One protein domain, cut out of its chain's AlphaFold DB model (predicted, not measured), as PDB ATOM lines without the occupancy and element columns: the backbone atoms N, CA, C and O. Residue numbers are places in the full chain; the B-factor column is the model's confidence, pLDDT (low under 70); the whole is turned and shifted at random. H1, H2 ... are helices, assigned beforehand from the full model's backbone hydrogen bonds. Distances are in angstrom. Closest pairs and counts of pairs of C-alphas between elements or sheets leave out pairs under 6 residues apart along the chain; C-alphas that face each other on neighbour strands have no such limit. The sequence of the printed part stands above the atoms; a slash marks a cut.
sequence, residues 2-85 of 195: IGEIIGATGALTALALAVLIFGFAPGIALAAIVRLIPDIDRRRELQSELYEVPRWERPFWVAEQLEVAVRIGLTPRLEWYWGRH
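What this domain is: This is residues 2 to 85 of the 195 residues of an uncharacterized protein of Cellulomonas hominis (UniProt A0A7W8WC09). Three helices, H3, H4 and H5, lie side by side, and the longer H2 meets one end of H3 and H5 nearly at right angles, making an L-shaped corner. The short H1 is at the far end of H2, while H6 follows the other end of H5 and residues 77 to 85 stick out as a tail. The printed part has 84 residues with six named helices, H1 to H6 in chain order, and no named strand; the class is all helix. It is loose, with a radius of gyration of the C-alphas of 15.8 A, and flat, spanning 46 by 40 by 14 A.

Where its parts are: H1 is residues 2 to 5, beginning at C-alpha 2 (242.799, 218.817, 303.369). H2, residues 8 to 24, is 23.3 A long. H3, residues 26 to 36, is 16.0 A. H4, residues 40 to 52, is 19.6 A. H5, residues 58 to 73, is 21.2 A. H6, residues 75 to 78, ends at C-alpha 78 (262.611, 222.648, 287.117).

How they stand to each other: H3, H4 and H5 form an up and down bundle, each running against the one before. H3 and H5 touch at a shallow tilt of 7 degrees, the same way; their closest C-alphas, Leu 36 and Gly 73, are 4.8 A apart. H3 and H4, a helical hairpin, touch with C-alphas Val 34 and Arg 43 closest, 5.5 A apart. H4 and H5, also a hairpin, only just touch, with 3 pairs of C-alphas within 8 A, the closest Leu 50 and Arg 58 at 6.7 A. H2 touches H5 with residues 22 to 23 alone, about perpendicular at 80 degrees; the closest C-alphas, Phe 22 and Pro 59, are 4.6 A apart. H2 and H3 touch only at the corner, and only just, with 3 pairs of C-alphas within 8 A, the closest Ile 21 and Ala 29 at 6.1 A. H1 is close to H2 but not clearly touching, with Glu 4 and Gly 10 the closest C-alphas at 6.0 A. H5 and H6 meet only through their link. Every O i to N i+4 pair is within hydrogen-bond range in H2 and H5, against 5 of 7 in H3 and 7 of 9 in H4; H1 and H6 are too short for such a pair.

The domain as a whole: The C-alphas farthest apart, Arg 55 and His 85, are 46.8 A apart. The printed part has no cut, and the five links are tight. Mean pLDDT of the printed part is 73.7; residues 2 to 8, 22 and 71 to 85 are under 70.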
ATOM      1  N   ILE A   2     243.066 218.440 304.782       53.62
ATOM      2  CA  ILE A   2     242.799 218.817 303.369       53.62
ATOM      3  C   ILE A   2     241.286 218.919 303.064       53.62
ATOM      4  O   ILE A   2     240.868 219.759 302.279       53.62
ATOM      5  N   GLY A   3     240.446 218.119 303.736       53.28
ATOM      6  CA  GLY A   3     238.993 218.089 303.497       53.28
ATOM      7  C   GLY A   3     238.219 219.355 303.896       53.28
ATOM      8  O   GLY A   3     237.204 219.649 303.278       53.28
ATOM      9  N   GLU A   4     238.700 220.139 304.868       55.72
ATOM     10  CA  GLU A   4     238.064 221.418 305.241       55.72
ATOM     11  C   GLU A   4     238.360 222.539 304.238       55.72
ATOM     12  O   GLU A   4     237.538 223.436 304.059       55.72
ATOM     13  N   ILE A   5     239.493 222.459 303.530       55.44
ATOM     14  CA  ILE A   5     239.910 223.452 302.529       55.44
ATOM     15  C   ILE A   5     239.011 223.383 301.279       55.44
ATOM     16  O   ILE A   5     238.818 224.387 300.603       55.44
ATOM     17  N   ILE A   6     238.406 222.220 301.006       57.06
ATOM     18  CA  ILE A   6     237.529 221.983 299.844       57.06
ATOM     19  C   ILE A   6     236.034 222.128 300.216       57.06
ATOM     20  O   ILE A   6     235.164 222.140 299.349       57.06
ATOM     21  N   GLY A   7     235.707 222.284 301.506       68.94
ATOM     22  CA  GLY A   7     234.340 222.554 301.961       68.94
ATOM     23  C   GLY A   7     233.877 223.979 301.628       68.94
ATOM     24  O   GLY A   7     234.693 224.880 301.439       68.94
ATOM     25  N   ALA A   8     232.559 224.213 301.613       67.44
ATOM     26  CA  ALA A   8     231.968 225.529 301.322       67.44
ATOM     27  C   ALA A   8     232.559 226.662 302.187       67.44
ATOM     28  O   ALA A   8     232.784 227.769 301.701       67.44
ATOM     29  N   THR A   9     232.888 226.367 303.446       73.62
ATOM     30  CA  THR A   9     233.556 227.301 304.361       73.62
ATOM     31  C   THR A   9     234.982 227.635 303.908       73.62
ATOM     32  O   THR A   9     235.364 228.803 303.925       73.62
ATOM     33  N   GLY A  10     235.757 226.653 303.433       77.44
ATOM     34  CA  GLY A  10     237.105 226.859 302.889       77.44
ATOM     35  C   GLY A  10     237.095 227.699 301.611       77.44
ATOM     36  O   GLY A  10     237.865 228.653 301.493       77.44
ATOM     37  N   ALA A  11     236.148 227.428 300.709       77.19
ATOM     38  CA  ALA A  11     235.965 228.198 299.480       77.19
ATOM     39  C   ALA A  11     235.572 229.663 299.754       77.19
ATOM     40  O   ALA A  11     236.148 230.576 299.165       77.19
ATOM     41  N   LEU A  12     234.647 229.906 300.690       81.19
ATOM     42  CA  LEU A  12     234.257 231.263 301.098       81.19
ATOM     43  C   LEU A  12     235.410 232.024 301.761       81.19
ATOM     44  O   LEU A  12     235.579 233.219 301.524       81.19
ATOM     45  N   THR A  13     236.229 231.333 302.554       82.56
ATOM     46  CA  THR A  13     237.398 231.940 303.204       82.56
ATOM     47  C   THR A  13     238.469 232.311 302.175       82.56
ATOM     48  O   THR A  13     239.007 233.416 302.226       82.56
ATOM     49  N   ALA A  14     238.735 231.438 301.197       79.25
ATOM     50  CA  ALA A  14     239.656 231.720 300.097       79.25
ATOM     51  C   ALA A  14     239.162 232.883 299.220       79.25
ATOM     52  O   ALA A  14     239.948 233.758 298.863       79.25
ATOM     53  N   LEU A  15     237.858 232.935 298.933       80.19
ATOM     54  CA  LEU A  15     237.240 234.035 298.194       80.19
ATOM     55  C   LEU A  15     237.368 235.364 298.952       80.19
ATOM     56  O   LEU A  15     237.785 236.359 298.368       80.19
ATOM     57  N   ALA A  16     237.058 235.386 300.251       79.19
ATOM     58  CA  ALA A  16     237.189 236.585 301.080       79.19
ATOM     59  C   ALA A  16     238.644 237.076 301.152       79.19
ATOM     60  O   ALA A  16     238.900 238.274 301.040       79.19
ATOM     61  N   LEU A  17     239.603 236.151 301.274       78.12
ATOM     62  CA  LEU A  17     241.030 236.464 301.244       78.12
ATOM     63  C   LEU A  17     241.448 237.038 299.881       78.12
ATOM     64  O   LEU A  17     242.155 238.041 299.836       78.12
ATOM     65  N   ALA A  18     240.982 236.448 298.777       74.69
ATOM     66  CA  ALA A  18     241.255 236.939 297.430       74.69
ATOM     67  C   ALA A  18     240.680 238.348 297.216       74.69
ATOM     68  O   ALA A  18     241.386 239.229 296.738       74.69
ATOM     69  N   VAL A  19     239.443 238.602 297.646       78.62
ATOM     70  CA  VAL A  19     238.825 239.936 297.575       78.62
ATOM     71  C   VAL A  19     239.595 240.953 298.419       78.62
ATOM     72  O   VAL A  19     239.793 242.083 297.982       78.62
ATOM     73  N   LEU A  20     240.080 240.571 299.601       73.94
ATOM     74  CA  LEU A  20     240.862 241.462 300.456       73.94
ATOM     75  C   LEU A  20     242.233 241.786 299.837       73.94
ATOM     76  O   LEU A  20     242.615 242.954 299.762       73.94
ATOM     77  N   ILE A  21     242.949 240.768 299.349       71.69
ATOM     78  CA  ILE A  21     244.287 240.904 298.756       71.69
ATOM     79  C   ILE A  21     244.226 241.673 297.432       71.69
ATOM     80  O   ILE A  21     244.950 242.650 297.255       71.69
ATOM     81  N   PHE A  22     243.346 241.269 296.516       67.69
ATOM     82  CA  PHE A  22     243.276 241.858 295.181       67.69
ATOM     83  C   PHE A  22     242.409 243.124 295.132       67.69
ATOM     84  O   PHE A  22     242.674 243.997 294.311       67.69
ATOM     85  N   GLY A  23     241.423 243.273 296.022       72.88
ATOM     86  CA  GLY A  23     240.522 244.430 296.057       72.88
ATOM     87  C   GLY A  23     241.000 245.596 296.925       72.88
ATOM     88  O   GLY A  23     240.813 246.747 296.536       72.88
ATOM     89  N   PHE A  24     241.630 245.339 298.081       76.06
ATOM     90  CA  PHE A  24     242.024 246.406 299.020       76.06
ATOM     91  C   PHE A  24     243.528 246.703 299.013       76.06
ATOM     92  O   PHE A  24     243.937 247.826 299.311       76.06
ATOM     93  N   ALA A  25     244.359 245.725 298.641       80.81
ATOM     94  CA  ALA A  25     245.814 245.865 298.638       80.81
ATOM     95  C   ALA A  25     246.502 245.302 297.373       80.81
ATOM     96  O   ALA A  25     247.501 244.583 297.495       80.81
ATOM     97  N   PRO A  26     246.057 245.670 296.150       79.69
ATOM     98  CA  PRO A  26     246.638 245.150 294.909       79.69
ATOM     99  C   PRO A  26     248.142 245.438 294.785       79.69
ATOM    100  O   PRO A  26     248.878 244.632 294.229       79.69
ATOM    101  N   GLY A  27     248.634 246.535 295.374       82.19
ATOM    102  CA  GLY A  27     250.067 246.850 295.406       82.19
ATOM    103  C   GLY A  27     250.900 245.894 296.259       82.19
ATOM    104  O   GLY A  27     252.013 245.548 295.873       82.19
ATOM    105  N   ILE A  28     250.366 245.417 297.389       84.44
ATOM    106  CA  ILE A  28     251.054 244.433 298.240       84.44
ATOM    107  C   ILE A  28     251.055 243.067 297.552       84.44
ATOM    108  O   ILE A  28     252.080 242.387 297.540       84.44
ATOM    109  N   ALA A  29     249.925 242.696 296.944       83.50
ATOM    110  CA  ALA A  29     249.796 241.478 296.155       83.50
ATOM    111  C   ALA A  29     250.810 241.463 295.003       83.50
ATOM    112  O   ALA A  29     251.615 240.536 294.900       83.50
ATOM    113  N   LEU A  30     250.854 242.538 294.213       85.25
ATOM    114  CA  LEU A  30     251.825 242.697 293.139       85.25
ATOM    115  C   LEU A  30     253.262 242.647 293.668       85.25
ATOM    116  O   LEU A  30     254.076 241.903 293.139       85.25
ATOM    117  N   ALA A  31     253.579 243.366 294.749       84.94
ATOM    118  CA  ALA A  31     254.916 243.359 295.346       84.94
ATOM    119  C   ALA A  31     255.369 241.966 295.830       84.94
ATOM    120  O   ALA A  31     256.571 241.693 295.894       84.94
ATOM    121  N   ALA A  32     254.439 241.081 296.194       85.25
ATOM    122  CA  ALA A  32     254.739 239.687 296.499       85.25
ATOM    123  C   ALA A  32     254.949 238.861 295.219       85.25
ATOM    124  O   ALA A  32     255.915 238.105 295.138       85.25
ATOM    125  N   ILE A  33     254.094 239.051 294.212       84.12
ATOM    126  CA  ILE A  33     254.138 238.354 292.920       84.12
ATOM    127  C   ILE A  33     255.432 238.655 292.162       84.12
ATOM    128  O   ILE A  33     256.146 237.738 291.764       84.12
ATOM    129  N   VAL A  34     255.787 239.932 292.011       83.38
ATOM    130  CA  VAL A  34     256.948 240.346 291.208       83.38
ATOM    131  C   VAL A  34     258.276 239.878 291.810       83.38
ATOM    132  O   VAL A  34     259.272 239.801 291.102       83.38
ATOM    133  N   ARG A  35     258.318 239.473 293.091       85.06
ATOM    134  CA  ARG A  35     259.506 238.810 293.665       85.06
ATOM    135  C   ARG A  35     259.833 237.476 292.993       85.06
ATOM    136  O   ARG A  35     260.980 237.046 293.071       85.06
ATOM    137  N   LEU A  36     258.856 236.828 292.358       81.00
ATOM    138  CA  LEU A  36     259.072 235.608 291.582       81.00
ATOM    139  C   LEU A  36     259.733 235.898 290.224       81.00
ATOM    140  O   LEU A  36     260.405 235.027 289.684       81.00
ATOM    141  N   ILE A  37     259.594 237.118 289.694       78.94
ATOM    142  CA  ILE A  37     260.224 237.542 288.437       78.94
ATOM    143  C   ILE A  37     261.705 237.825 288.718       78.94
ATOM    144  O   ILE A  37     261.977 238.614 289.614       78.94
ATOM    145  N   PRO A  38     262.682 237.231 288.016       71.25
ATOM    146  CA  PRO A  38     264.109 237.452 288.271       71.25
ATOM    147  C   PRO A  38     264.570 238.885 287.947       71.25
ATOM    148  O   PRO A  38     265.322 239.456 288.739       71.25
ATOM    149  N   ASP A  39     264.058 239.468 286.863       75.56
ATOM    150  CA  ASP A  39     264.351 240.822 286.374       75.56
ATOM    151  C   ASP A  39     263.966 241.913 287.393       75.56
ATOM    152  O   ASP A  39     262.836 241.940 287.873       75.56
ATOM    153  N   ILE A  40     264.904 242.794 287.759       74.44
ATOM    154  CA  ILE A  40     264.684 243.864 288.749       74.44
ATOM    155  C   ILE A  40     264.027 245.098 288.122       74.44
ATOM    156  O   ILE A  40     263.233 245.757 288.798       74.44
ATOM    157  N   ASP A  41     264.323 245.401 286.863       73.19
ATOM    158  CA  ASP A  41     263.794 246.583 286.188       73.19
ATOM    159  C   ASP A  41     262.331 246.356 285.825       73.19
ATOM    160  O   ASP A  41     261.473 247.169 286.177       73.19
ATOM    161  N   ARG A  42     262.003 245.154 285.337       75.44
ATOM    162  CA  ARG A  42     260.611 244.753 285.103       75.44
ATOM    163  C   ARG A  42     259.761 244.751 286.376       75.44
ATOM    164  O   ARG A  42     258.580 245.080 286.337       75.44
ATOM    165  N   ARG A  43     260.338 244.431 287.547       83.00
ATOM    166  CA  ARG A  43     259.618 244.561 288.836       83.00
ATOM    167  C   ARG A  43     259.211 246.004 289.119       83.00
ATOM    168  O   ARG A  43     258.153 246.216 289.707       83.00
ATOM    169  N   ARG A  44     260.070 246.971 288.780       76.62
ATOM    170  CA  ARG A  44     259.838 248.401 289.027       76.62
ATOM    171  C   ARG A  44     258.828 248.970 288.039       76.62
ATOM    172  O   ARG A  44     257.928 249.681 288.467       76.62
ATOM    173  N   GLU A  45     258.932 248.585 286.772       81.31
ATOM    174  CA  GLU A  45     257.996 248.969 285.711       81.31
ATOM    175  C   GLU A  45     256.565 248.502 286.016       81.31
ATOM    176  O   GLU A  45     255.635 249.307 286.059       81.31
ATOM    177  N   LEU A  46     256.390 247.231 286.394       84.31
ATOM    178  CA  LEU A  46     255.078 246.703 286.788       84.31
ATOM    179  C   LEU A  46     254.498 247.431 288.012       84.31
ATOM    180  O   LEU A  46     253.285 247.607 288.135       84.31
ATOM    181  N   GLN A  47     255.353 247.870 288.941       84.06
ATOM    182  CA  GLN A  47     254.912 248.668 290.083       84.06
ATOM    183  C   GLN A  47     254.442 250.066 289.672       84.06
ATOM    184  O   GLN A  47     253.502 250.556 290.296       84.06
ATOM    185  N   SER A  48     255.046 250.698 288.657       83.38
ATOM    186  CA  SER A  48     254.554 251.969 288.108       83.38
ATOM    187  C   SER A  48     253.249 251.796 287.335       83.38
ATOM    188  O   SER A  48     252.296 252.526 287.613       83.38
ATOM    189  N   GLU A  49     253.154 250.785 286.467       84.44
ATOM    190  CA  GLU A  49     251.961 250.510 285.652       84.44
ATOM    191  C   GLU A  49     250.714 250.282 286.517       84.44
ATOM    192  O   GLU A  49     249.627 250.771 286.207       84.44
ATOM    193  N   LEU A  50     250.857 249.632 287.679       84.81
ATOM    194  CA  LEU A  50     249.742 249.419 288.606       84.81
ATOM    195  C   LEU A  50     249.031 250.724 289.017       84.81
ATOM    196  O   LEU A  50     247.825 250.719 289.299       84.81
ATOM    197  N   TYR A  51     249.761 251.839 289.106       83.81
ATOM    198  CA  TYR A  51     249.177 253.127 289.480       83.81
ATOM    199  C   TYR A  51     248.442 253.802 288.323       83.81
ATOM    200  O   TYR A  51     247.522 254.577 288.595       83.81
ATOM    201  N   GLU A  52     248.786 253.456 287.086       85.88
ATOM    202  CA  GLU A  52     248.126 253.920 285.865       85.88
ATOM    203  C   GLU A  52     246.811 253.170 285.617       85.88
ATOM    204  O   GLU A  52     245.843 253.748 285.121       85.88
ATOM    205  N   VAL A  53     246.725 251.912 286.062       84.62
ATOM    206  CA  VAL A  53     245.514 251.094 285.928       84.62
ATOM    207  C   VAL A  53     244.366 251.639 286.804       84.62
ATOM    208  O   VAL A  53     244.551 251.875 288.015       84.62
ATOM    209  N   PRO A  54     243.143 251.790 286.249       86.44
ATOM    210  CA  PRO A  54     241.941 252.134 287.004       86.44
ATOM    211  C   PRO A  54     241.712 251.206 288.206       86.44
ATOM    212  O   PRO A  54     241.861 249.990 288.122       86.44
ATOM    213  N   ARG A  55     241.312 251.762 289.360       81.69
ATOM    214  CA  ARG A  55     241.256 251.018 290.641       81.69
ATOM    215  C   ARG A  55     240.404 249.743 290.612       81.69
ATOM    216  O   ARG A  55     240.711 248.819 291.356       81.69
ATOM    217  N   TRP A  56     239.369 249.690 289.776       79.25
ATOM    218  CA  TRP A  56     238.492 248.525 289.621       79.25
ATOM    219  C   TRP A  56     239.094 247.388 288.771       79.25
ATOM    220  O   TRP A  56     238.627 246.258 288.857       79.25
ATOM    221  N   GLU A  57     240.140 247.667 287.987       81.94
ATOM    222  CA  GLU A  57     240.770 246.754 287.016       81.94
ATOM    223  C   GLU A  57     242.066 246.168 287.578       81.94
ATOM    224  O   GLU A  57     242.466 245.065 287.209       81.94
ATOM    225  N   ARG A  58     242.670 246.853 288.559       85.19
ATOM    226  CA  ARG A  58     243.856 246.392 289.299       85.19
ATOM    227  C   ARG A  58     243.768 244.942 289.792       85.19
ATOM    228  O   ARG A  58     244.770 244.252 289.658       85.19
ATOM    229  N   PRO A  59     242.639 244.437 290.331       80.19
ATOM    230  CA  PRO A  59     242.549 243.044 290.768       80.19
ATOM    231  C   PRO A  59     242.845 242.046 289.637       80.19
ATOM    232  O   PRO A  59     243.602 241.098 289.833       80.19
ATOM    233  N   PHE A  60     242.276 242.282 288.454       82.44
ATOM    234  CA  PHE A  60     242.449 241.425 287.281       82.44
ATOM    235  C   PHE A  60     243.846 241.576 286.689       82.44
ATOM    236  O   PHE A  60     244.512 240.579 286.428       82.44
ATOM    237  N   TRP A  61     244.323 242.815 286.580       86.31
ATOM    238  CA  TRP A  61     245.666 243.109 286.094       86.31
ATOM    239  C   TRP A  61     246.752 242.462 286.973       86.31
ATOM    240  O   TRP A  61     247.680 241.834 286.474       86.31
ATOM    241  N   VAL A  62     246.618 242.516 288.305       85.19
ATOM    242  CA  VAL A  62     247.563 241.856 289.227       85.19
ATOM    243  C   VAL A  62     247.486 240.328 289.117       85.19
ATOM    244  O   VAL A  62     248.506 239.654 289.262       85.19
ATOM    245  N   ALA A  63     246.304 239.764 288.846       81.44
ATOM    246  CA  ALA A  63     246.154 238.329 288.603       81.44
ATOM    247  C   ALA A  63     246.847 237.887 287.300       81.44
ATOM    248  O   ALA A  63     247.465 236.825 287.275       81.44
ATOM    249  N   GLU A  64     246.830 238.717 286.258       80.31
ATOM    250  CA  GLU A  64     247.588 238.482 285.022       80.31
ATOM    251  C   GLU A  64     249.101 238.458 285.292       80.31
ATOM    252  O   GLU A  64     249.811 237.547 284.856       80.31
ATOM    253  N   GLN A  65     249.595 239.378 286.128       83.44
ATOM    254  CA  GLN A  65     251.004 239.373 286.533       83.44
ATOM    255  C   GLN A  65     251.390 238.137 287.353       83.44
ATOM    256  O   GLN A  65     252.545 237.720 287.303       83.44
ATOM    257  N   LEU A  66     250.457 237.515 288.086       83.38
ATOM    258  CA  LEU A  66     250.714 236.242 288.769       83.38
ATOM    259  C   LEU A  66     250.992 235.120 287.764       83.38
ATOM    260  O   LEU A  66     251.928 234.352 287.972       83.38
ATOM    261  N   GLU A  67     250.230 235.036 286.672       76.56
ATOM    262  CA  GLU A  67     250.474 234.050 285.613       76.56
ATOM    263  C   GLU A  67     251.856 234.254 284.981       76.56
ATOM    264  O   GLU A  67     252.640 233.307 284.879       76.56
ATOM    265  N   VAL A  68     252.183 235.500 284.623       75.62
ATOM    266  CA  VAL A  68     253.487 235.865 284.051       75.62
ATOM    267  C   VAL A  68     254.615 235.544 285.029       75.62
ATOM    268  O   VAL A  68     255.602 234.913 284.656       75.62
ATOM    269  N   ALA A  69     254.467 235.912 286.299       79.12
ATOM    270  CA  ALA A  69     255.472 235.670 287.323       79.12
ATOM    271  C   ALA A  69     255.664 234.179 287.624       79.12
ATOM    272  O   ALA A  69     256.787 233.755 287.884       79.12
ATOM    273  N   VAL A  70     254.608 233.365 287.553       78.00
ATOM    274  CA  VAL A  70     254.721 231.903 287.644       78.00
ATOM    275  C   VAL A  70     255.430 231.351 286.407       78.00
ATOM    276  O   VAL A  70     256.366 230.566 286.549       78.00
ATOM    277  N   ARG A  71     255.064 231.798 285.199       69.12
ATOM    278  CA  ARG A  71     255.697 231.352 283.947       69.12
ATOM    279  C   ARG A  71     257.161 231.783 283.835       69.12
ATOM    280  O   ARG A  71     257.951 231.054 283.261       69.12
ATOM    281  N   ILE A  72     257.560 232.924 284.380       68.88
ATOM    282  CA  ILE A  72     258.955 233.387 284.318       68.88
ATOM    283  C   ILE A  72     259.751 232.917 285.545       68.88
ATOM    284  O   ILE A  72     260.934 232.619 285.437       68.88
ATOM    285  N   GLY A  73     259.128 232.840 286.721       68.12
ATOM    286  CA  GLY A  73     259.798 232.518 287.982       68.12
ATOM    287  C   GLY A  73     259.928 231.024 288.283       68.12
ATOM    288  O   GLY A  73     260.881 230.619 288.956       68.12
ATOM    289  N   LEU A  74     258.998 230.191 287.798       63.41
ATOM    290  CA  LEU A  74     258.983 228.743 288.058       63.41
ATOM    291  C   LEU A  74     259.737 227.937 286.985       63.41
ATOM    292  O   LEU A  74     260.367 226.925 287.295       63.41
ATOM    293  N   THR A  75     259.739 228.422 285.747       55.97
ATOM    294  CA  THR A  75     260.403 227.800 284.586       55.97
ATOM    295  C   THR A  75     261.935 227.692 284.714       55.97
ATOM    296  O   THR A  75     262.472 226.636 284.383       55.97
ATOM    297  N   PRO A  76     262.681 228.641 285.326       53.41
ATOM    298  CA  PRO A  76     264.140 228.546 285.404       53.41
ATOM    299  C   PRO A  76     264.664 227.429 286.318       53.41
ATOM    300  O   PRO A  76     265.850 227.123 286.264       53.41
ATOM    301  N   ARG A  77     263.840 226.833 287.202       51.81
ATOM    302  CA  ARG A  77     264.334 225.908 288.248       51.81
ATOM    303  C   ARG A  77     264.052 224.426 288.014       51.81
ATOM    304  O   ARG A  77     264.862 223.609 288.438       51.81
ATOM    305  N   LEU A  78     262.950 224.061 287.363       47.75
ATOM    306  CA  LEU A  78     262.611 222.648 287.117       47.75
ATOM    307  C   LEU A  78     263.217 222.117 285.812       47.75
ATOM    308  O   LEU A  78     263.637 220.962 285.756       47.75
ATOM    309  N   GLU A  79     263.367 222.975 284.803       45.66
ATOM    310  CA  GLU A  79     263.992 222.612 283.527       45.66
ATOM    311  C   GLU A  79     265.525 222.585 283.605       45.66
ATOM    312  O   GLU A  79     266.165 221.878 282.838       45.66
ATOM    313  N   TRP A  80     266.139 223.251 284.588       44.22
ATOM    314  CA  TRP A  80     267.599 223.318 284.754       44.22
ATOM    315  C   TRP A  80     268.276 221.964 285.015       44.22
ATOM    316  O   TRP A  80     269.386 221.722 284.540       44.22
ATOM    317  N   TYR A  81     267.606 221.042 285.715       48.25
ATOM    318  CA  TYR A  81     268.196 219.735 286.035       48.25
ATOM    319  C   TYR A  81     268.135 218.741 284.860       48.25
ATOM    320  O   TYR A  81     268.956 217.830 284.775       48.25
ATOM    321  N   TRP A  82     267.203 218.933 283.920       39.44
ATOM    322  CA  TRP A  82     266.942 217.994 282.819       39.44
ATOM    323  C   TRP A  82     267.204 218.585 281.417       39.44
ATOM    324  O   TRP A  82     267.507 217.840 280.484       39.44
ATOM    325  N   GLY A  83     267.177 219.911 281.261       47.56
ATOM    326  CA  GLY A  83     267.264 220.637 279.985       47.56
ATOM    327  C   GLY A  83     268.643 220.621 279.330       47.56
ATOM    328  O   GLY A  83     268.743 220.579 278.108       47.56
ATOM    329  N   ARG A  84     269.730 220.509 280.109       49.41
ATOM    330  CA  ARG A  84     271.072 220.293 279.530       49.41
ATOM    331  C   ARG A  84     271.207 218.922 278.853       49.41
ATOM    332  O   ARG A  84     272.047 218.765 277.970       49.41
ATOM    333  N   HIS A  85     270.437 217.925 279.294       50.00
ATOM    334  CA  HIS A  85     270.662 216.527 278.920       50.00
ATOM    335  C   HIS A  85     269.593 215.934 278.000       50.00
ATOM    336  O   HIS A  85     269.895 214.937 277.347       50.00
TER     337      HIS A  85